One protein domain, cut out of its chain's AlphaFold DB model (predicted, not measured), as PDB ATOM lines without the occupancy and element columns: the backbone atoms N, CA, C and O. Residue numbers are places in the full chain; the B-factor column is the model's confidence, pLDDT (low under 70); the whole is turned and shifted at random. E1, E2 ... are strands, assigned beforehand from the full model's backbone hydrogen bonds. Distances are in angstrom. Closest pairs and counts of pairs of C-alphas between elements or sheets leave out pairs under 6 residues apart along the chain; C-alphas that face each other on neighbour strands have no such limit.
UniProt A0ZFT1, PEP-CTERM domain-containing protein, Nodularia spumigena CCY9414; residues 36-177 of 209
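What this domain is: This is residues 36 to 177 of the 209 residues of the protein "PEP-CTERM domain-containing protein" of Nodularia spumigena CCY9414 (UniProt A0ZFT1). One long sheet rolls up into a slender, nearly closed barrel, with E1 and E2 in one wall and E10 and E11 in another. Its two edges come round to other strands of the same sheet, E3 beside E2 and E9 beside E11. The printed part has 142 residues with twelve named strands, E1 to E12 along the chain, and no named helix; the class is all strand. The antiparallel order across the sheet is E3, E6, E7, E10, E11, E12, E1, E2, E4, E5, E8, E9. The whole is compact, with a radius of gyration of the C-alphas of 15.5 A, yet elongated, spanning 49 by 25 by 20 A.

How they stand to each other: The strongly twisted sheet is curled by 395 degrees from edge to edge. E1, residues 36 to 45, and E2, residues 49 to 60, form a hairpin; N 41 and O 53 are 2.8 A apart, within hydrogen-bond range. E12, residues 166 to 174, is the other neighbour of E1, with N 38 and O 168 at 2.8 A. E10, residues 138 to 143, E11, residues 149 to 160, and E12 make a meander, each strand the antiparallel neighbour of the one before; N 140 and O 153 are 2.9 A apart, N 154 and O 171 2.8 A. E7, residues 109 to 116, pairs with E10 through N 115 and O 141, 2.8 A, and with E6, residues 104 to 106, through N 114 and O 104, 2.9 A. The edge strand E3, residues 75 to 77, pairs with E6 through N 76 and O 105, 2.9 A. The closest C-alphas of E2 and E3 are those of Ala 55 and Val 75, 5.2 A apart. E3 runs on into E4, residues 80 to 83, across a break of 2 residues at 16 degrees, and E4 is the antiparallel neighbour of E2, with N 80 and O 50 at 3.0 A. E5, residues 92 to 99, forms a hairpin with E4, N 81 and O 98 at 2.8 A. E8, residues 120 to 127, pairs with E5 through N 95 and O 122, 2.7 A, and forms a hairpin with the edge strand E9, residues 130 to 135, N 125 and O 132 at 2.9 A. The closest C-alphas of E9 and E11 are those of Phe 133 and Ile 160, 5.6 A apart. This is a folded sheet, bent back on itself: E3, E6, E7, E10, E11, E12 and E1 face E4, E5, E8 and E9, with E2 as the hinge.

Where its parts are: E1 begins at C-alpha 36, (105.438, 175.903, 38.941), and is 26.9 A long; it bends by 54 degrees at residue 40. E2 is 28.4 A long, E11 28.5 A, E8 22.7 A and E5 21.9 A. E12 is 25.7 A long and ends at C-alpha 174, (96.598, 166.138, 34.089).

The domain as a whole: The C-alphas farthest apart, those of Thr 128 and Val 177, are 50.8 A apart. The printed part has no cut. The link from E2 to E3, residues 61 to 74, is long. Mean pLDDT of the printed part is 79.5; residues 60 to 69, 84 to 91, 127 to 131, 162 to 164 and 175 to 177 are under 70.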
ATOM      1  N   PHE A  36     105.294 175.044  37.768       82.56
ATOM      2  CA  PHE A  36     105.438 175.903  38.941       82.56
ATOM      3  C   PHE A  36     106.904 175.962  39.342       82.56
ATOM      4  O   PHE A  36     107.524 174.911  39.511       82.56
ATOM      5  N   ASP A  37     107.431 177.156  39.558       86.94
ATOM      6  CA  ASP A  37     108.742 177.331  40.168       86.94
ATOM      7  C   ASP A  37     108.565 177.648  41.648       86.94
ATOM      8  O   ASP A  37     107.796 178.529  42.027       86.94
ATOM      9  N   ILE A  38     109.248 176.889  42.496       87.88
ATOM     10  CA  ILE A  38     109.178 176.975  43.950       87.88
ATOM     11  C   ILE A  38     110.571 177.311  44.460       87.88
ATOM     12  O   ILE A  38     111.535 176.621  44.131       87.88
ATOM     13  N   THR A  39     110.681 178.340  45.292       90.50
ATOM     14  CA  THR A  39     111.920 178.644  46.010       90.50
ATOM     15  C   THR A  39     111.692 178.604  47.504       90.50
ATOM     16  O   THR A  39     110.574 178.773  47.983       90.50
ATOM     17  N   GLY A  40     112.744 178.333  48.258       90.00
ATOM     18  CA  GLY A  40     112.684 178.322  49.708       90.00
ATOM     19  C   GLY A  40     114.060 178.123  50.305       90.00
ATOM     20  O   GLY A  40     115.072 178.227  49.621       90.00
ATOM     21  N   THR A  41     114.092 177.809  51.589       89.44
ATOM     22  CA  THR A  41     115.318 177.539  52.341       89.44
ATOM     23  C   THR A  41     115.403 176.055  52.681       89.44
ATOM     24  O   THR A  41     114.392 175.455  53.050       89.44
ATOM     25  N   SER A  42     116.591 175.469  52.583       88.38
ATOM     26  CA  SER A  42     116.880 174.087  52.976       88.38
ATOM     27  C   SER A  42     117.957 174.047  54.053       88.38
ATOM     28  O   SER A  42     118.793 174.946  54.143       88.38
ATOM     29  N   ARG A  43     117.941 172.994  54.870       86.00
ATOM     30  CA  ARG A  43     119.047 172.641  55.765       86.00
ATOM     31  C   ARG A  43     119.176 171.132  55.889       86.00
ATOM     32  O   ARG A  43     118.179 170.418  55.759       86.00
ATOM     33  N   ILE A  44     120.366 170.672  56.242       79.94
ATOM     34  CA  ILE A  44     120.605 169.275  56.603       79.94
ATOM     35  C   ILE A  44     120.593 169.128  58.118       79.94
ATOM     36  O   ILE A  44     121.112 169.985  58.836       79.94
ATOM     37  N   VAL A  45     119.984 168.051  58.599       83.88
ATOM     38  CA  VAL A  45     119.980 167.678  60.014       83.88
ATOM     39  C   VAL A  45     120.708 166.354  60.165       83.88
ATOM     40  O   VAL A  45     120.330 165.371  59.527       83.88
ATOM     41  N   ASP A  46     121.777 166.378  60.964       78.12
ATOM     42  CA  ASP A  46     122.598 165.225  61.356       78.12
ATOM     43  C   ASP A  46     123.084 164.349  60.185       78.12
ATOM     44  O   ASP A  46     123.318 163.160  60.341       78.12
ATOM     45  N   ASN A  47     123.226 164.938  58.990       73.31
ATOM     46  CA  ASN A  47     123.530 164.258  57.722       73.31
ATOM     47  C   ASN A  47     122.504 163.190  57.295       73.31
ATOM     48  O   ASN A  47     122.704 162.517  56.289       73.31
ATOM     49  N   GLU A  48     121.377 163.075  57.991       81.12
ATOM     50  CA  GLU A  48     120.359 162.048  57.760       81.12
ATOM     51  C   GLU A  48     119.144 162.579  57.015       81.12
ATOM     52  O   GLU A  48     118.440 161.810  56.361       81.12
ATOM     53  N   GLN A  49     118.860 163.879  57.109       86.56
ATOM     54  CA  GLN A  49     117.650 164.450  56.524       86.56
ATOM     55  C   GLN A  49     117.887 165.817  55.902       86.56
ATOM     56  O   GLN A  49     118.645 166.633  56.428       86.56
ATOM     57  N   ILE A  50     117.161 166.094  54.822       87.00
ATOM     58  CA  ILE A  50     117.054 167.417  54.206       87.00
ATOM     59  C   ILE A  50     115.681 167.986  54.565       87.00
ATOM     60  O   ILE A  50     114.647 167.412  54.212       87.00
ATOM     61  N   ILE A  51     115.671 169.113  55.273       89.62
ATOM     62  CA  ILE A  51     114.457 169.806  55.713       89.62
ATOM     63  C   ILE A  51     114.279 171.080  54.894       89.62
ATOM     64  O   ILE A  51     115.215 171.871  54.765       89.62
ATOM     65  N   PHE A  52     113.060 171.310  54.412       90.12
ATOM     66  CA  PHE A  52     112.681 172.514  53.676       90.12
ATOM     67  C   PHE A  52     111.856 173.458  54.549       90.12
ATOM     68  O   PHE A  52     111.111 173.045  55.439       90.12
ATOM     69  N   SER A  53     111.988 174.755  54.312       89.50
ATOM     70  CA  SER A  53     111.287 175.811  55.041       89.50
ATOM     71  C   SER A  53     111.127 177.044  54.162       89.50
ATOM     72  O   SER A  53     111.852 177.207  53.183       89.50
ATOM     73  N   ASN A  54     110.184 177.921  54.515       87.38
ATOM     74  CA  ASN A  54     109.914 179.175  53.796       87.38
ATOM     75  C   ASN A  54     109.633 178.997  52.295       87.38
ATOM     76  O   ASN A  54     109.857 179.924  51.524       87.38
ATOM     77  N   ALA A  55     109.164 177.818  51.882       89.12
ATOM     78  CA  ALA A  55     108.971 177.527  50.476       89.12
ATOM     79  C   ALA A  55     107.736 178.244  49.924       89.12
ATOM     80  O   ALA A  55     106.673 178.243  50.555       89.12
ATOM     81  N   ARG A  56     107.877 178.860  48.752       89.44
ATOM     82  CA  ARG A  56     106.838 179.623  48.062       89.44
ATOM     83  C   ARG A  56     106.925 179.394  46.565       89.44
ATOM     84  O   ARG A  56     108.004 179.179  46.025       89.44
ATOM     85  N   VAL A  57     105.775 179.438  45.906       86.19
ATOM     86  CA  VAL A  57     105.708 179.476  44.442       86.19
ATOM     87  C   VAL A  57     106.128 180.875  43.980       86.19
ATOM     88  O   VAL A  57     105.514 181.847  44.402       86.19
ATOM     89  N   GLU A  58     107.138 180.991  43.128       84.00
ATOM     90  CA  GLU A  58     107.656 182.277  42.637       84.00
ATOM     91  C   GLU A  58     107.091 182.638  41.266       84.00
ATOM     92  O   GLU A  58     106.608 183.750  41.062       84.00
ATOM     93  N   ASP A  59     107.107 181.680  40.341       73.69
ATOM     94  CA  ASP A  59     106.611 181.862  38.983       73.69
ATOM     95  C   ASP A  59     105.709 180.692  38.585       73.69
ATOM     96  O   ASP A  59     105.864 179.548  39.031       73.69
ATOM     97  N   THR A  60     104.724 181.000  37.754       69.25
ATOM     98  CA  THR A  60     103.789 180.032  37.202       69.25
ATOM     99  C   THR A  60     103.726 180.227  35.699       69.25
ATOM    100  O   THR A  60     103.248 181.256  35.219       69.25
ATOM    101  N   ALA A  61     104.136 179.209  34.943       64.81
ATOM    102  CA  ALA A  61     103.836 179.162  33.519       64.81
ATOM    103  C   ALA A  61     102.306 179.105  33.322       64.81
ATOM    104  O   ALA A  61     101.610 178.536  34.172       64.81
ATOM    105  N   PRO A  62     101.764 179.677  32.228       51.62
ATOM    106  CA  PRO A  62     100.329 179.878  32.077       51.62
ATOM    107  C   PRO A  62      99.554 178.571  32.244       51.62
ATOM    108  O   PRO A  62      99.743 177.599  31.511       51.62
ATOM    109  N   LEU A  63      98.657 178.584  33.226       51.78
ATOM    110  CA  LEU A  63      97.595 177.605  33.371       51.78
ATOM    111  C   LEU A  63      96.722 177.704  32.121       51.78
ATOM    112  O   LEU A  63      96.244 178.784  31.784       51.78
ATOM    113  N   VAL A  64      96.494 176.591  31.428       47.34
ATOM    114  CA  VAL A  64      95.604 176.613  30.257       47.34
ATOM    115  C   VAL A  64      94.127 176.708  30.682       47.34
ATOM    116  O   VAL A  64      93.284 176.842  29.812       47.34
ATOM    117  N   ASN A  65      93.790 176.704  31.988       47.16
ATOM    118  CA  ASN A  65      92.441 176.984  32.509       47.16
ATOM    119  C   ASN A  65      92.451 177.503  33.968       47.16
ATOM    120  O   ASN A  65      93.311 177.108  34.750       47.16
ATOM    121  N   ASP A  66      91.461 178.349  34.290       41.09
ATOM    122  CA  ASP A  66      91.152 179.115  35.520       41.09
ATOM    123  C   ASP A  66      91.444 178.466  36.898       41.09
ATOM    124  O   ASP A  66      90.540 178.232  37.704       41.09
ATOM    125  N   PHE A  67      92.711 178.243  37.243       44.94
ATOM    126  CA  PHE A  67      93.110 178.134  38.648       44.94
ATOM    127  C   PHE A  67      93.462 179.510  39.210       44.94
ATOM    128  O   PHE A  67      94.081 180.338  38.539       44.94
ATOM    129  N   THR A  68      93.105 179.741  40.474       56.03
ATOM    130  CA  THR A  68      93.610 180.863  41.268       56.03
ATOM    131  C   THR A  68      95.140 180.888  41.159       56.03
ATOM    132  O   THR A  68      95.763 179.838  41.342       56.03
ATOM    133  N   PRO A  69      95.770 182.038  40.857       58.19
ATOM    134  CA  PRO A  69      97.220 182.111  40.749       58.19
ATOM    135  C   PRO A  69      97.861 181.619  42.049       58.19
ATOM    136  O   PRO A  69      97.554 182.120  43.129       58.19
ATOM    137  N   LEU A  70      98.746 180.627  41.935       72.00
ATOM    138  CA  LEU A  70      99.476 180.074  43.077       72.00
ATOM    139  C   LEU A  70     100.734 180.884  43.411       72.00
ATOM    140  O   LEU A  70     101.384 180.576  44.403       72.00
ATOM    141  N   ALA A  71     101.062 181.931  42.651       77.19
ATOM    142  CA  ALA A  71     102.201 182.801  42.932       77.19
ATOM    143  C   ALA A  71     102.182 183.322  44.383       77.19
ATOM    144  O   ALA A  71     101.142 183.705  44.920       77.19
ATOM    145  N   ASN A  72     103.349 183.325  45.021       80.19
ATOM    146  CA  ASN A  72     103.603 183.627  46.431       80.19
ATOM    147  C   ASN A  72     102.908 182.707  47.454       80.19
ATOM    148  O   ASN A  72     102.970 182.973  48.662       80.19
ATOM    149  N   THR A  73     102.272 181.615  47.012       83.06
ATOM    150  CA  THR A  73     101.608 180.655  47.905       83.06
ATOM    151  C   THR A  73     102.646 179.858  48.690       83.06
ATOM    152  O   THR A  73     103.526 179.254  48.073       83.06
ATOM    153  N   PRO A  74     102.541 179.805  50.031       89.00
ATOM    154  CA  PRO A  74     103.353 178.906  50.837       89.00
ATOM    155  C   PRO A  74     103.168 177.434  50.446       89.00
ATOM    156  O   PRO A  74     102.051 176.953  50.235       89.00
ATOM    157  N   VAL A  75     104.276 176.702  50.409       89.50
ATOM    158  CA  VAL A  75     104.308 175.261  50.157       89.50
ATOM    159  C   VAL A  75     104.920 174.571  51.367       89.50
ATOM    160  O   VAL A  75     105.950 174.992  51.893       89.50
ATOM    161  N   VAL A  76     104.273 173.506  51.827       91.69
ATOM    162  CA  VAL A  76     104.778 172.657  52.907       91.69
ATOM    163  C   VAL A  76     105.324 171.377  52.295       91.69
ATOM    164  O   VAL A  76     104.631 170.733  51.509       91.69
ATOM    165  N   PHE A  77     106.547 171.025  52.676       92.25
ATOM    166  CA  PHE A  77     107.249 169.832  52.216       92.25
ATOM    167  C   PHE A  77     107.436 168.835  53.358       92.25
ATOM    168  O   PHE A  77     107.717 169.236  54.490       92.25
ATOM    169  N   SER A  78     107.364 167.546  53.040       93.25
ATOM    170  CA  SER A  78     107.925 166.499  53.895       93.25
ATOM    171  C   SER A  78     109.459 166.495  53.786       93.25
ATOM    172  O   SER A  78     109.990 166.752  52.700       93.25
ATOM    173  N   PRO A  79     110.195 166.204  54.874       90.88
ATOM    174  CA  PRO A  79     111.644 166.027  54.813       90.88
ATOM    175  C   PRO A  79     112.047 164.883  53.876       90.88
ATOM    176  O   PRO A  79     111.319 163.897  53.750       90.88
ATOM    177  N   ILE A  80     113.229 164.988  53.263       90.50
ATOM    178  CA  ILE A  80     113.865 163.861  52.566       90.50
ATOM    179  C   ILE A  80     114.775 163.153  53.561       90.50
ATOM    180  O   ILE A  80     115.790 163.716  53.965       90.50
ATOM    181  N   ALA A  81     114.433 161.923  53.927       91.19
ATOM    182  CA  ALA A  81     115.280 161.035  54.706       91.19
ATOM    183  C   ALA A  81     116.284 160.312  53.798       91.19
ATOM    184  O   ALA A  81     115.908 159.702  52.795       91.19
ATOM    185  N   LEU A  82     117.560 160.359  54.165       86.88
ATOM    186  CA  LEU A  82     118.667 159.711  53.474       86.88
ATOM    187  C   LEU A  82     118.998 158.394  54.178       86.88
ATOM    188  O   LEU A  82     119.202 158.349  55.388       86.88
ATOM    189  N   THR A  83     119.059 157.297  53.426       83.00
ATOM    190  CA  THR A  83     119.443 155.989  53.977       83.00
ATOM    191  C   THR A  83     120.956 155.795  53.891       83.00
ATOM    192  O   THR A  83     121.525 155.938  52.810       83.00
ATOM    193  N   ASN A  84     121.579 155.417  55.014       64.50
ATOM    194  CA  ASN A  84     123.023 155.195  55.177       64.50
ATOM    195  C   ASN A  84     123.901 156.356  54.666       64.50
ATOM    196  O   ASN A  84     124.701 156.151  53.749       64.50
ATOM    197  N   PRO A  85     123.801 157.561  55.257       62.38
ATOM    198  CA  PRO A  85     124.619 158.702  54.882       62.38
ATOM    199  C   PRO A  85     126.067 158.569  55.386       62.38
ATOM    200  O   PRO A  85     126.524 159.341  56.221       62.38
ATOM    201  N   VAL A  86     126.815 157.564  54.925       61.12
ATOM    202  CA  VAL A  86     128.254 157.502  55.205       61.12
ATOM    203  C   VAL A  86     128.959 158.367  54.173       61.12
ATOM    204  O   VAL A  86     129.178 157.951  53.040       61.12
ATOM    205  N   PHE A  87     129.270 159.598  54.568       59.97
ATOM    206  CA  PHE A  87     130.134 160.480  53.797       59.97
ATOM    207  C   PHE A  87     131.583 160.053  54.039       59.97
ATOM    208  O   PHE A  87     132.121 160.224  55.131       59.97
ATOM    209  N   ASP A  88     132.194 159.428  53.044       60.72
ATOM    210  CA  ASP A  88     133.526 158.825  53.110       60.72
ATOM    211  C   ASP A  88     134.642 159.753  52.597       60.72
ATOM    212  O   ASP A  88     135.790 159.331  52.462       60.72
ATOM    213  N   GLY A  89     134.326 161.028  52.340       57.16
ATOM    214  CA  GLY A  89     135.267 162.006  51.784       57.16
ATOM    215  C   GLY A  89     135.541 161.805  50.289       57.16
ATOM    216  O   GLY A  89     136.526 162.325  49.762       57.16
ATOM    217  N   VAL A  90     134.700 161.031  49.597       59.59
ATOM    218  CA  VAL A  90     134.709 160.939  48.136       59.59
ATOM    219  C   VAL A  90     134.000 162.166  47.562       59.59
ATOM    220  O   VAL A  90     132.946 162.569  48.041       59.59
ATOM    221  N   ALA A  91     134.551 162.735  46.484       66.81
ATOM    222  CA  ALA A  91     134.031 163.947  45.840       66.81
ATOM    223  C   ALA A  91     132.553 163.849  45.410       66.81
ATOM    224  O   ALA A  91     131.906 164.861  45.152       66.81
ATOM    225  N   THR A  92     132.007 162.639  45.280       77.69
ATOM    226  CA  THR A  92     130.599 162.408  44.959       77.69
ATOM    227  C   THR A  92     130.112 161.115  45.604       77.69
ATOM    228  O   THR A  92     130.626 160.040  45.289       77.69
ATOM    229  N   THR A  93     129.080 161.199  46.442       78.25
ATOM    230  CA  THR A  93     128.473 160.048  47.128       78.25
ATOM    231  C   THR A  93     126.977 159.989  46.824       78.25
ATOM    232  O   THR A  93     126.291 161.008  46.800       78.25
ATOM    233  N   THR A  94     126.458 158.790  46.553       85.00
ATOM    234  CA  THR A  94     125.045 158.569  46.205       85.00
ATOM    235  C   THR A  94     124.296 157.914  47.361       85.00
ATOM    236  O   THR A  94     124.773 156.943  47.942       85.00
ATOM    237  N   PHE A  95     123.098 158.413  47.644       84.31
ATOM    238  CA  PHE A  95     122.210 157.978  48.714       84.31
ATOM    239  C   PHE A  95     120.819 157.656  48.178       84.31
ATOM    240  O   PHE A  95     120.381 158.157  47.137       84.31
ATOM    241  N   THR A  96     120.100 156.844  48.944       89.31
ATOM    242  CA  THR A  96     118.675 156.596  48.734       89.31
ATOM    243  C   THR A  96     117.875 157.611  49.543       89.31
ATOM    244  O   THR A  96     117.943 157.609  50.773       89.31
ATOM    245  N   GLY A  97     117.127 158.469  48.851       89.62
ATOM    246  CA  GLY A  97     116.171 159.408  49.425       89.62
ATOM    247  C   GLY A  97     114.776 158.794  49.543       89.62
ATOM    248  O   GLY A  97     114.302 158.118  48.628       89.62
ATOM    249  N   ASN A  98     114.122 159.043  50.672       93.00
ATOM    250  CA  ASN A  98     112.728 158.693  50.931       93.00
ATOM    251  C   ASN A  98     111.996 159.900  51.524       93.00
ATOM    252  O   ASN A  98     112.582 160.647  52.304       93.00
ATOM    253  N   VAL A  99     110.719 160.073  51.198       93.00
ATOM    254  CA  VAL A  99     109.864 161.125  51.774       93.00
ATOM    255  C   VAL A  99     108.573 160.549  52.331       93.00
ATOM    256  O   VAL A  99     108.027 159.586  51.793       93.00
ATOM    257  N   ASP A 100     108.032 161.184  53.363       93.44
ATOM    258  CA  ASP A 100     106.678 160.878  53.810       93.44
ATOM    259  C   ASP A 100     105.645 161.459  52.845       93.44
ATOM    260  O   ASP A 100     105.741 162.615  52.417       93.44
ATOM    261  N   ASN A 101     104.629 160.659  52.526       91.25
ATOM    262  CA  ASN A 101     103.561 161.075  51.633       91.25
ATOM    263  C   ASN A 101     102.365 161.675  52.397       91.25
ATOM    264  O   ASN A 101     101.935 161.115  53.408       91.25
ATOM    265  N   PRO A 102     101.778 162.776  51.894       90.81
ATOM    266  CA  PRO A 102     102.156 163.486  50.666       90.81
ATOM    267  C   PRO A 102     103.410 164.358  50.849       90.81
ATOM    268  O   PRO A 102     103.562 165.026  51.870       90.81
ATOM    269  N   PHE A 103     104.268 164.378  49.829       92.94
ATOM    270  CA  PHE A 103     105.538 165.102  49.825       92.94
ATOM    271  C   PHE A 103     105.366 166.623  49.777       92.94
ATOM    272  O   PHE A 103     106.095 167.325  50.470       92.94
ATOM    273  N   MET A 104     104.414 167.145  48.991       90.88
ATOM    274  CA  MET A 104     104.138 168.590  48.922       90.88
ATOM    275  C   MET A 104     102.657 168.911  49.110       90.88
ATOM    276  O   MET A 104     101.782 168.203  48.600       90.88
ATOM    277  N   LYS A 105     102.385 170.026  49.795       88.25
ATOM    278  CA  LYS A 105     101.047 170.607  49.975       88.25
ATOM    279  C   LYS A 105     101.074 172.114  49.736       88.25
ATOM    280  O   LYS A 105     101.908 172.814  50.311       88.25
ATOM    281  N   PHE A 106     100.125 172.622  48.956       83.81
ATOM    282  CA  PHE A 106      99.959 174.057  48.710       83.81
ATOM    283  C   PHE A 106      98.970 174.642  49.713       83.81
ATOM    284  O   PHE A 106      97.848 174.155  49.823       83.81
ATOM    285  N   THR A 107      99.319 175.710  50.430       82.31
ATOM    286  CA  THR A 107      98.400 176.247  51.454       82.31
ATOM    287  C   THR A 107      97.158 176.917  50.868       82.31
ATOM    288  O   THR A 107      96.129 176.953  51.532       82.31
ATOM    289  N   ALA A 108      97.233 177.446  49.641       74.69
ATOM    290  CA  ALA A 108      96.076 178.025  48.943       74.69
ATOM    291  C   ALA A 108      95.163 176.964  48.298       74.69
ATOM    292  O   ALA A 108      94.025 177.266  47.950       74.69
ATOM    293  N   ALA A 109      95.651 175.729  48.158       74.19
ATOM    294  CA  ALA A 109      94.911 174.584  47.639       74.19
ATOM    295  C   ALA A 109      95.249 173.346  48.490       74.19
ATOM    296  O   ALA A 109      95.922 172.436  48.005       74.19
ATOM    297  N   PRO A 110      94.825 173.313  49.769       70.31
ATOM    298  CA  PRO A 110      95.222 172.264  50.716       70.31
ATOM    299  C   PRO A 110      94.749 170.869  50.290       70.31
ATOM    300  O   PRO A 110      95.340 169.864  50.681       70.31
ATOM    301  N   ASP A 111      93.708 170.833  49.462       75.25
ATOM    302  CA  ASP A 111      93.136 169.631  48.878       75.25
ATOM    303  C   ASP A 111      93.976 169.068  47.729       75.25
ATOM    304  O   ASP A 111      93.780 167.916  47.363       75.25
ATOM    305  N   LEU A 112      94.894 169.849  47.148       77.75
ATOM    306  CA  LEU A 112      95.820 169.394  46.117       77.75
ATOM    307  C   LEU A 112      97.143 169.003  46.773       77.75
ATOM    308  O   LEU A 112      97.908 169.854  47.235       77.75
ATOM    309  N   THR A 113      97.437 167.707  46.779       86.25
ATOM    310  CA  THR A 113      98.682 167.190  47.353       86.25
ATOM    311  C   THR A 113      99.494 166.443  46.310       86.25
ATOM    312  O   THR A 113      98.928 165.798  45.431       86.25
ATOM    313  N   PHE A 114     100.819 166.543  46.393       89.50
ATOM    314  CA  PHE A 114     101.733 165.784  45.548       89.50
ATOM    315  C   PHE A 114     102.312 164.619  46.347       89.50
ATOM    316  O   PHE A 114     103.011 164.818  47.342       89.50
ATOM    317  N   THR A 115     102.001 163.407  45.910       91.81
ATOM    318  CA  THR A 115     102.500 162.145  46.458       91.81
ATOM    319  C   THR A 115     103.695 161.715  45.624       91.81
ATOM    320  O   THR A 115     103.544 161.487  44.427       91.81
ATOM    321  N   ALA A 116     104.869 161.631  46.241       92.56
ATOM    322  CA  ALA A 116     106.106 161.248  45.582       92.56
ATOM    323  C   ALA A 116     106.253 159.726  45.498       92.56
ATOM    324  O   ALA A 116     105.881 158.992  46.423       92.56
ATOM    325  N   ASP A 117     106.864 159.275  44.409       92.44
ATOM    326  CA  ASP A 117     107.318 157.905  44.248       92.44
ATOM    327  C   ASP A 117     108.612 157.714  45.048       92.44
ATOM    328  O   ASP A 117     109.618 158.386  44.816       92.44
ATOM    329  N   ASN A 118     108.574 156.789  46.004       90.75
ATOM    330  CA  ASN A 118     109.735 156.397  46.795       90.75
ATOM    331  C   ASN A 118     110.231 155.005  46.382       90.75
ATOM    332  O   ASN A 118     109.412 154.145  46.043       90.75
ATOM    333  N   PRO A 119     111.536 154.724  46.527       92.81
ATOM    334  CA  PRO A 119     112.616 155.671  46.824       92.81
ATOM    335  C   PRO A 119     113.100 156.417  45.569       92.81
ATOM    336  O   PRO A 119     112.834 155.996  44.443       92.81
ATOM    337  N   PHE A 120     113.897 157.469  45.754       89.19
ATOM    338  CA  PHE A 120     114.608 158.160  44.671       89.19
ATOM    339  C   PHE A 120     116.083 158.386  45.015       89.19
ATOM    340  O   PHE A 120     116.521 158.213  46.152       89.19
ATOM    341  N   THR A 121     116.887 158.740  44.016       88.44
ATOM    342  CA  THR A 121     118.334 158.918  44.180       88.44
ATOM    343  C   THR A 121     118.677 160.342  44.607       88.44
ATOM    344  O   THR A 121     118.201 161.305  44.006       88.44
ATOM    345  N   VAL A 122     119.554 160.476  45.600       86.44
ATOM    346  CA  VAL A 122     120.154 161.749  46.024       86.44
ATOM    347  C   VAL A 122     121.666 161.638  45.896       86.44
ATOM    348  O   VAL A 122     122.254 160.637  46.284       86.44
ATOM    349  N   THR A 123     122.308 162.652  45.342       84.88
ATOM    350  CA  THR A 123     123.757 162.726  45.159       84.88
ATOM    351  C   THR A 123     124.294 163.905  45.950       84.88
ATOM    352  O   THR A 123     123.782 165.018  45.823       84.88
ATOM    353  N   LEU A 124     125.323 163.657  46.754       78.19
ATOM    354  CA  LEU A 124     126.100 164.689  47.431       78.19
ATOM    355  C   LEU A 124     127.407 164.863  46.700       78.19
ATOM    356  O   LEU A 124     128.088 163.878  46.422       78.19
ATOM    357  N   VAL A 125     127.751 166.106  46.404       75.69
ATOM    358  CA  VAL A 125     129.036 166.468  45.822       75.69
ATOM    359  C   VAL A 125     129.777 167.298  46.854       75.69
ATOM    360  O   VAL A 125     129.289 168.358  47.257       75.69
ATOM    361  N   ASP A 126     130.931 166.793  47.282       70.19
ATOM    362  CA  ASP A 126     131.843 167.536  48.144       70.19
ATOM    363  C   ASP A 126     132.566 168.585  47.300       70.19
ATOM    364  O   ASP A 126     133.246 168.260  46.320       70.19
ATOM    365  N   LEU A 127     132.400 169.850  47.652       66.19
ATOM    366  CA  LEU A 127     133.169 170.960  47.110       66.19
ATOM    367  C   LEU A 127     134.152 171.407  48.192       66.19
ATOM    368  O   LEU A 127     133.909 171.251  49.383       66.19
ATOM    369  N   THR A 128     135.272 171.999  47.780       65.44
ATOM    370  CA  THR A 128     136.398 172.326  48.673       65.44
ATOM    371  C   THR A 128     136.003 173.105  49.938       65.44
ATOM    372  O   THR A 128     136.651 172.925  50.963       65.44
ATOM    373  N   ASP A 129     134.926 173.900  49.887       64.56
ATOM    374  CA  ASP A 129     134.419 174.705  51.008       64.56
ATOM    375  C   ASP A 129     132.897 174.560  51.245       64.56
ATOM    376  O   ASP A 129     132.314 175.289  52.053       64.56
ATOM    377  N   SER A 130     132.214 173.664  50.529       64.62
ATOM    378  CA  SER A 130     130.764 173.474  50.655       64.62
ATOM    379  C   SER A 130     130.340 172.082  50.211       64.62
ATOM    380  O   SER A 130     130.996 171.443  49.407       64.62
ATOM    381  N   VAL A 131     129.200 171.602  50.690       66.25
ATOM    382  CA  VAL A 131     128.554 170.440  50.070       66.25
ATOM    383  C   VAL A 131     127.525 170.980  49.076       66.25
ATOM    384  O   VAL A 131     126.981 172.071  49.272       66.25
ATOM    385  N   SER A 132     127.265 170.275  47.985       73.19
ATOM    386  CA  SER A 132     126.114 170.546  47.121       73.19
ATOM    387  C   SER A 132     125.299 169.276  46.931       73.19
ATOM    388  O   SER A 132     125.830 168.164  46.971       73.19
ATOM    389  N   PHE A 133     123.990 169.446  46.780       73.69
ATOM    390  CA  PHE A 133     123.036 168.347  46.753       73.69
ATOM    391  C   PHE A 133     122.317 168.364  45.410       73.69
ATOM    392  O   PHE A 133     121.790 169.391  44.985       73.69
ATOM    393  N   ALA A 134     122.253 167.208  44.763       78.25
ATOM    394  CA  ALA A 134     121.418 166.987  43.595       78.25
ATOM    395  C   ALA A 134     120.476 165.819  43.882       78.25
ATOM    396  O   ALA A 134     120.916 164.727  44.228       78.25
ATOM    397  N   ALA A 135     119.173 166.029  43.732       80.94
ATOM    398  CA  ALA A 135     118.201 164.945  43.756       80.94
ATOM    399  C   ALA A 135     117.809 164.596  42.319       80.94
ATOM    400  O   ALA A 135     117.620 165.487  41.487       80.94
ATOM    401  N   ALA A 136     117.671 163.303  42.027       85.81
ATOM    402  CA  ALA A 136     117.029 162.873  40.794       85.81
ATOM    403  C   ALA A 136     115.597 163.443  40.733       85.81
ATOM    404  O   ALA A 136     114.986 163.652  41.786       85.81
ATOM    405  N   PRO A 137     115.044 163.688  39.529       88.12
ATOM    406  CA  PRO A 137     113.665 164.138  39.400       88.12
ATOM    407  C   PRO A 137     112.713 163.209  40.160       88.12
ATOM    408  O   PRO A 137     112.704 161.997  39.938       88.12
ATOM    409  N   ILE A 138     111.923 163.788  41.063       90.94
ATOM    410  CA  ILE A 138     110.970 163.052  41.888       90.94
ATOM    411  C   ILE A 138     109.665 162.970  41.109       90.94
ATOM    412  O   ILE A 138     108.949 163.964  40.959       90.94
ATOM    413  N   ASN A 139     109.370 161.784  40.592       91.56
ATOM    414  CA  ASN A 139     108.080 161.507  39.978       91.56
ATOM    415  C   ASN A 139     107.011 161.343  41.057       91.56
ATOM    416  O   ASN A 139     107.309 161.038  42.215       91.56
ATOM    417  N   GLY A 140     105.762 161.577  40.685       90.62
ATOM    418  CA  GLY A 140     104.659 161.400  41.603       90.62
ATOM    419  C   GLY A 140     103.304 161.680  40.987       90.62
ATOM    420  O   GLY A 140     103.151 161.906  39.782       90.62
ATOM    421  N   THR A 141     102.299 161.681  41.853       89.00
ATOM    422  CA  THR A 141     100.902 161.906  41.493       89.00
ATOM    423  C   THR A 141     100.311 163.044  42.304       89.00
ATOM    424  O   THR A 141     100.543 163.176  43.505       89.00
ATOM    425  N   PHE A 142      99.519 163.872  41.636       85.19
ATOM    426  CA  PHE A 142      98.653 164.830  42.295       85.19
ATOM    427  C   PHE A 142      97.347 164.152  42.665       85.19
ATOM    428  O   PHE A 142      96.750 163.449  41.846       85.19
ATOM    429  N   THR A 143      96.900 164.374  43.892       82.31
ATOM    430  CA  THR A 143      95.630 163.873  44.413       82.31
ATOM    431  C   THR A 143      94.800 165.022  44.969       82.31
ATOM    432  O   THR A 143      95.348 166.025  45.429       82.31
ATOM    433  N   ASN A 144      93.474 164.888  44.886       78.62
ATOM    434  CA  ASN A 144      92.529 165.825  45.497       78.62
ATOM    435  C   ASN A 144      92.162 165.421  46.943       78.62
ATOM    436  O   ASN A 144      92.583 164.368  47.427       78.62
ATOM    437  N   ALA A 145      91.289 166.200  47.598       72.81
ATOM    438  CA  ALA A 145      90.777 165.941  48.954       72.81
ATOM    439  C   ALA A 145      90.207 164.528  49.169       72.81
ATOM    440  O   ALA A 145      90.231 164.006  50.280       72.81
ATOM    441  N   ASN A 146      89.686 163.904  48.109       75.25
ATOM    442  CA  ASN A 146      89.090 162.570  48.159       75.25
ATOM    443  C   ASN A 146      90.120 161.455  47.906       75.25
ATOM    444  O   ASN A 146      89.739 160.296  47.754       75.25
ATOM    445  N   GLY A 147      91.409 161.792  47.794       72.00
ATOM    446  CA  GLY A 147      92.483 160.862  47.442       72.00
ATOM    447  C   GLY A 147      92.466 160.420  45.976       72.00
ATOM    448  O   GLY A 147      93.186 159.496  45.607       72.00
ATOM    449  N   VAL A 148      91.652 161.054  45.126       80.25
ATOM    450  CA  VAL A 148      91.559 160.711  43.701       80.25
ATOM    451  C   VAL A 148      92.700 161.381  42.953       80.25
ATOM    452  O   VAL A 148      92.915 162.584  43.109       80.25
ATOM    453  N   SER A 149      93.406 160.615  42.120       81.31
ATOM    454  CA  SER A 149      94.485 161.152  41.295       81.31
ATOM    455  C   SER A 149      93.942 162.096  40.219       81.31
ATOM    456  O   SER A 149      93.044 161.741  39.454       81.31
ATOM    457  N   THR A 150      94.474 163.314  40.184       74.62
ATOM    458  CA  THR A 150      94.104 164.383  39.247       74.62
ATOM    459  C   THR A 150      95.162 164.598  38.166       74.62
ATOM    460  O   THR A 150      94.866 165.152  37.107       74.62
ATOM    461  N   GLY A 151      96.388 164.135  38.401       77.69
ATOM    462  CA  GLY A 151      97.518 164.324  37.505       77.69
ATOM    463  C   GLY A 151      98.742 163.524  37.926       77.69
ATOM    464  O   GLY A 151      98.839 163.061  39.062       77.69
ATOM    465  N   THR A 152      99.699 163.403  37.020       85.31
ATOM    466  CA  THR A 152     101.080 163.040  37.342       85.31
ATOM    467  C   THR A 152     101.927 164.302  37.443       85.31
ATOM    468  O   THR A 152     101.547 165.372  36.960       85.31
ATOM    469  N   GLY A 153     103.076 164.209  38.098       86.00
ATOM    470  CA  GLY A 153     104.018 165.311  38.170       86.00
ATOM    471  C   GLY A 153     105.450 164.857  38.324       86.00
ATOM    472  O   GLY A 153     105.724 163.731  38.733       86.00
ATOM    473  N   VAL A 154     106.353 165.768  37.992       89.19
ATOM    474  CA  VAL A 154     107.792 165.609  38.148       89.19
ATOM    475  C   VAL A 154     108.319 166.845  38.860       89.19
ATOM    476  O   VAL A 154     108.248 167.957  38.330       89.19
ATOM    477  N   ALA A 155     108.836 166.649  40.067       89.81
ATOM    478  CA  ALA A 155     109.478 167.677  40.864       89.81
ATOM    479  C   ALA A 155     110.992 167.615  40.610       89.81
ATOM    480  O   ALA A 155     111.651 166.628  40.934       89.81
ATOM    481  N   THR A 156     111.539 168.648  39.976       89.44
ATOM    482  CA  THR A 156     112.958 168.729  39.611       89.44
ATOM    483  C   THR A 156     113.621 169.814  40.438       89.44
ATOM    484  O   THR A 156     113.293 170.987  40.295       89.44
ATOM    485  N   PHE A 157     114.558 169.433  41.300       87.06
ATOM    486  CA  PHE A 157     115.389 170.405  41.999       87.06
ATOM    487  C   PHE A 157     116.407 170.993  41.021       87.06
ATOM    488  O   PHE A 157     117.259 170.278  40.500       87.06
ATOM    489  N   ASN A 158     116.306 172.295  40.767       84.50
ATOM    490  CA  ASN A 158     117.250 173.024  39.920       84.50
ATOM    491  C   ASN A 158     118.521 173.369  40.696       84.50
ATOM    492  O   ASN A 158     119.615 173.396  40.140       84.50
ATOM    493  N   TYR A 159     118.354 173.663  41.985       81.00
ATOM    494  CA  TYR A 159     119.426 174.057  42.883       81.00
ATOM    495  C   TYR A 159     119.051 173.708  44.321       81.00
ATOM    496  O   TYR A 159     117.919 173.962  44.736       81.00
ATOM    497  N   ILE A 160     119.997 173.161  45.082       78.88
ATOM    498  CA  ILE A 160     119.887 172.984  46.531       78.88
ATOM    499  C   ILE A 160     121.227 173.376  47.145       78.88
ATOM    500  O   ILE A 160     122.252 172.737  46.905       78.88
ATOM    501  N   ASP A 161     121.191 174.416  47.964       74.44
ATOM    502  CA  ASP A 161     122.285 174.815  48.831       74.44
ATOM    503  C   ASP A 161     122.164 174.106  50.181       74.44
ATOM    504  O   ASP A 161     121.083 174.006  50.775       74.44
ATOM    505  N   THR A 162     123.308 173.682  50.693       64.62
ATOM    506  CA  THR A 162     123.490 173.041  51.998       64.62
ATOM    507  C   THR A 162     123.039 173.939  53.147       64.62
ATOM    508  O   THR A 162     122.602 173.435  54.184       64.62
ATOM    509  N   PHE A 163     123.098 175.264  52.964       63.62
ATOM    510  CA  PHE A 163     122.958 176.216  54.070       63.62
ATOM    511  C   PHE A 163     121.965 177.356  53.869       63.62
ATOM    512  O   PHE A 163     121.955 178.274  54.692       63.62
ATOM    513  N   GLY A 164     121.103 177.345  52.848       69.31
ATOM    514  CA  GLY A 164     120.151 178.455  52.822       69.31
ATOM    515  C   GLY A 164     119.152 178.588  51.705       69.31
ATOM    516  O   GLY A 164     118.232 179.383  51.872       69.31
ATOM    517  N   SER A 165     119.252 177.879  50.584       85.81
ATOM    518  CA  SER A 165     118.306 178.104  49.488       85.81
ATOM    519  C   SER A 165     118.124 176.890  48.600       85.81
ATOM    520  O   SER A 165     119.077 176.176  48.315       85.81
ATOM    521  N   PHE A 166     116.911 176.692  48.104       88.62
ATOM    522  CA  PHE A 166     116.640 175.756  47.025       88.62
ATOM    523  C   PHE A 166     115.716 176.383  45.983       88.62
ATOM    524  O   PHE A 166     114.936 177.291  46.281       88.62
ATOM    525  N   SER A 167     115.797 175.861  44.764       87.56
ATOM    526  CA  SER A 167     114.849 176.101  43.682       87.56
ATOM    527  C   SER A 167     114.400 174.761  43.113       87.56
ATOM    528  O   SER A 167     115.216 173.870  42.861       87.56
ATOM    529  N   LEU A 168     113.096 174.624  42.911       89.81
ATOM    530  CA  LEU A 168     112.451 173.435  42.387       89.81
ATOM    531  C   LEU A 168     111.449 173.824  41.306       89.81
ATOM    532  O   LEU A 168     110.561 174.633  41.548       89.81
ATOM    533  N   THR A 169     111.549 173.193  40.144       88.12
ATOM    534  CA  THR A 169     110.517 173.258  39.113       88.12
ATOM    535  C   THR A 169     109.625 172.033  39.233       88.12
ATOM    536  O   THR A 169     110.071 170.891  39.101       88.12
ATOM    537  N   LEU A 170     108.339 172.264  39.452       87.12
ATOM    538  CA  LEU A 170     107.306 171.246  39.466       87.12
ATOM    539  C   LEU A 170     106.536 171.298  38.155       87.12
ATOM    540  O   LEU A 170     105.803 172.248  37.886       87.12
ATOM    541  N   LYS A 171     106.683 170.252  37.351       84.44
ATOM    542  CA  LYS A 171     105.870 170.057  36.153       84.44
ATOM    543  C   LYS A 171     104.759 169.098  36.471       84.44
ATOM    544  O   LYS A 171     104.996 168.046  37.058       84.44
ATOM    545  N   ALA A 172     103.563 169.440  36.048       80.75
ATOM    546  CA  ALA A 172     102.413 168.608  36.269       80.75
ATOM    547  C   ALA A 172     101.723 168.307  34.939       80.75
ATOM    548  O   ALA A 172     101.883 169.009  33.942       80.75
ATOM    549  N   THR A 173     101.047 167.172  34.874       76.81
ATOM    550  CA  THR A 173     100.362 166.703  33.674       76.81
ATOM    551  C   THR A 173      99.037 166.100  34.116       76.81
ATOM    552  O   THR A 173      99.034 165.153  34.903       76.81
ATOM    553  N   PRO A 174      97.896 166.651  33.677       70.44
ATOM    554  CA  PRO A 174      96.598 166.138  34.089       70.44
ATOM    555  C   PRO A 174      96.400 164.712  33.572       70.44
ATOM    556  O   PRO A 174      96.800 164.383  32.452       70.44
ATOM    557  N   ILE A 175      95.750 163.867  34.373       65.94
ATOM    558  CA  ILE A 175      95.273 162.574  33.880       65.94
ATOM    559  C   ILE A 175      94.057 162.861  32.995       65.94
ATOM    560  O   ILE A 175      93.133 163.536  33.457       65.94
ATOM    561  N   PRO A 176      94.020 162.370  31.742       57.72
ATOM    562  CA  PRO A 176      92.840 162.499  30.905       57.72
ATOM    563  C   PRO A 176      91.649 161.862  31.617       57.72
ATOM    564  O   PRO A 176      91.615 160.651  31.842       57.72
ATOM    565  N   VAL A 177      90.671 162.678  31.993       57.44
ATOM    566  CA  VAL A 177      89.379 162.169  32.449       57.44
ATOM    567  C   VAL A 177      88.711 161.569  31.220       57.44
ATOM    568  O   VAL A 177      88.590 162.274  30.215       57.44
TER     569      VAL A 177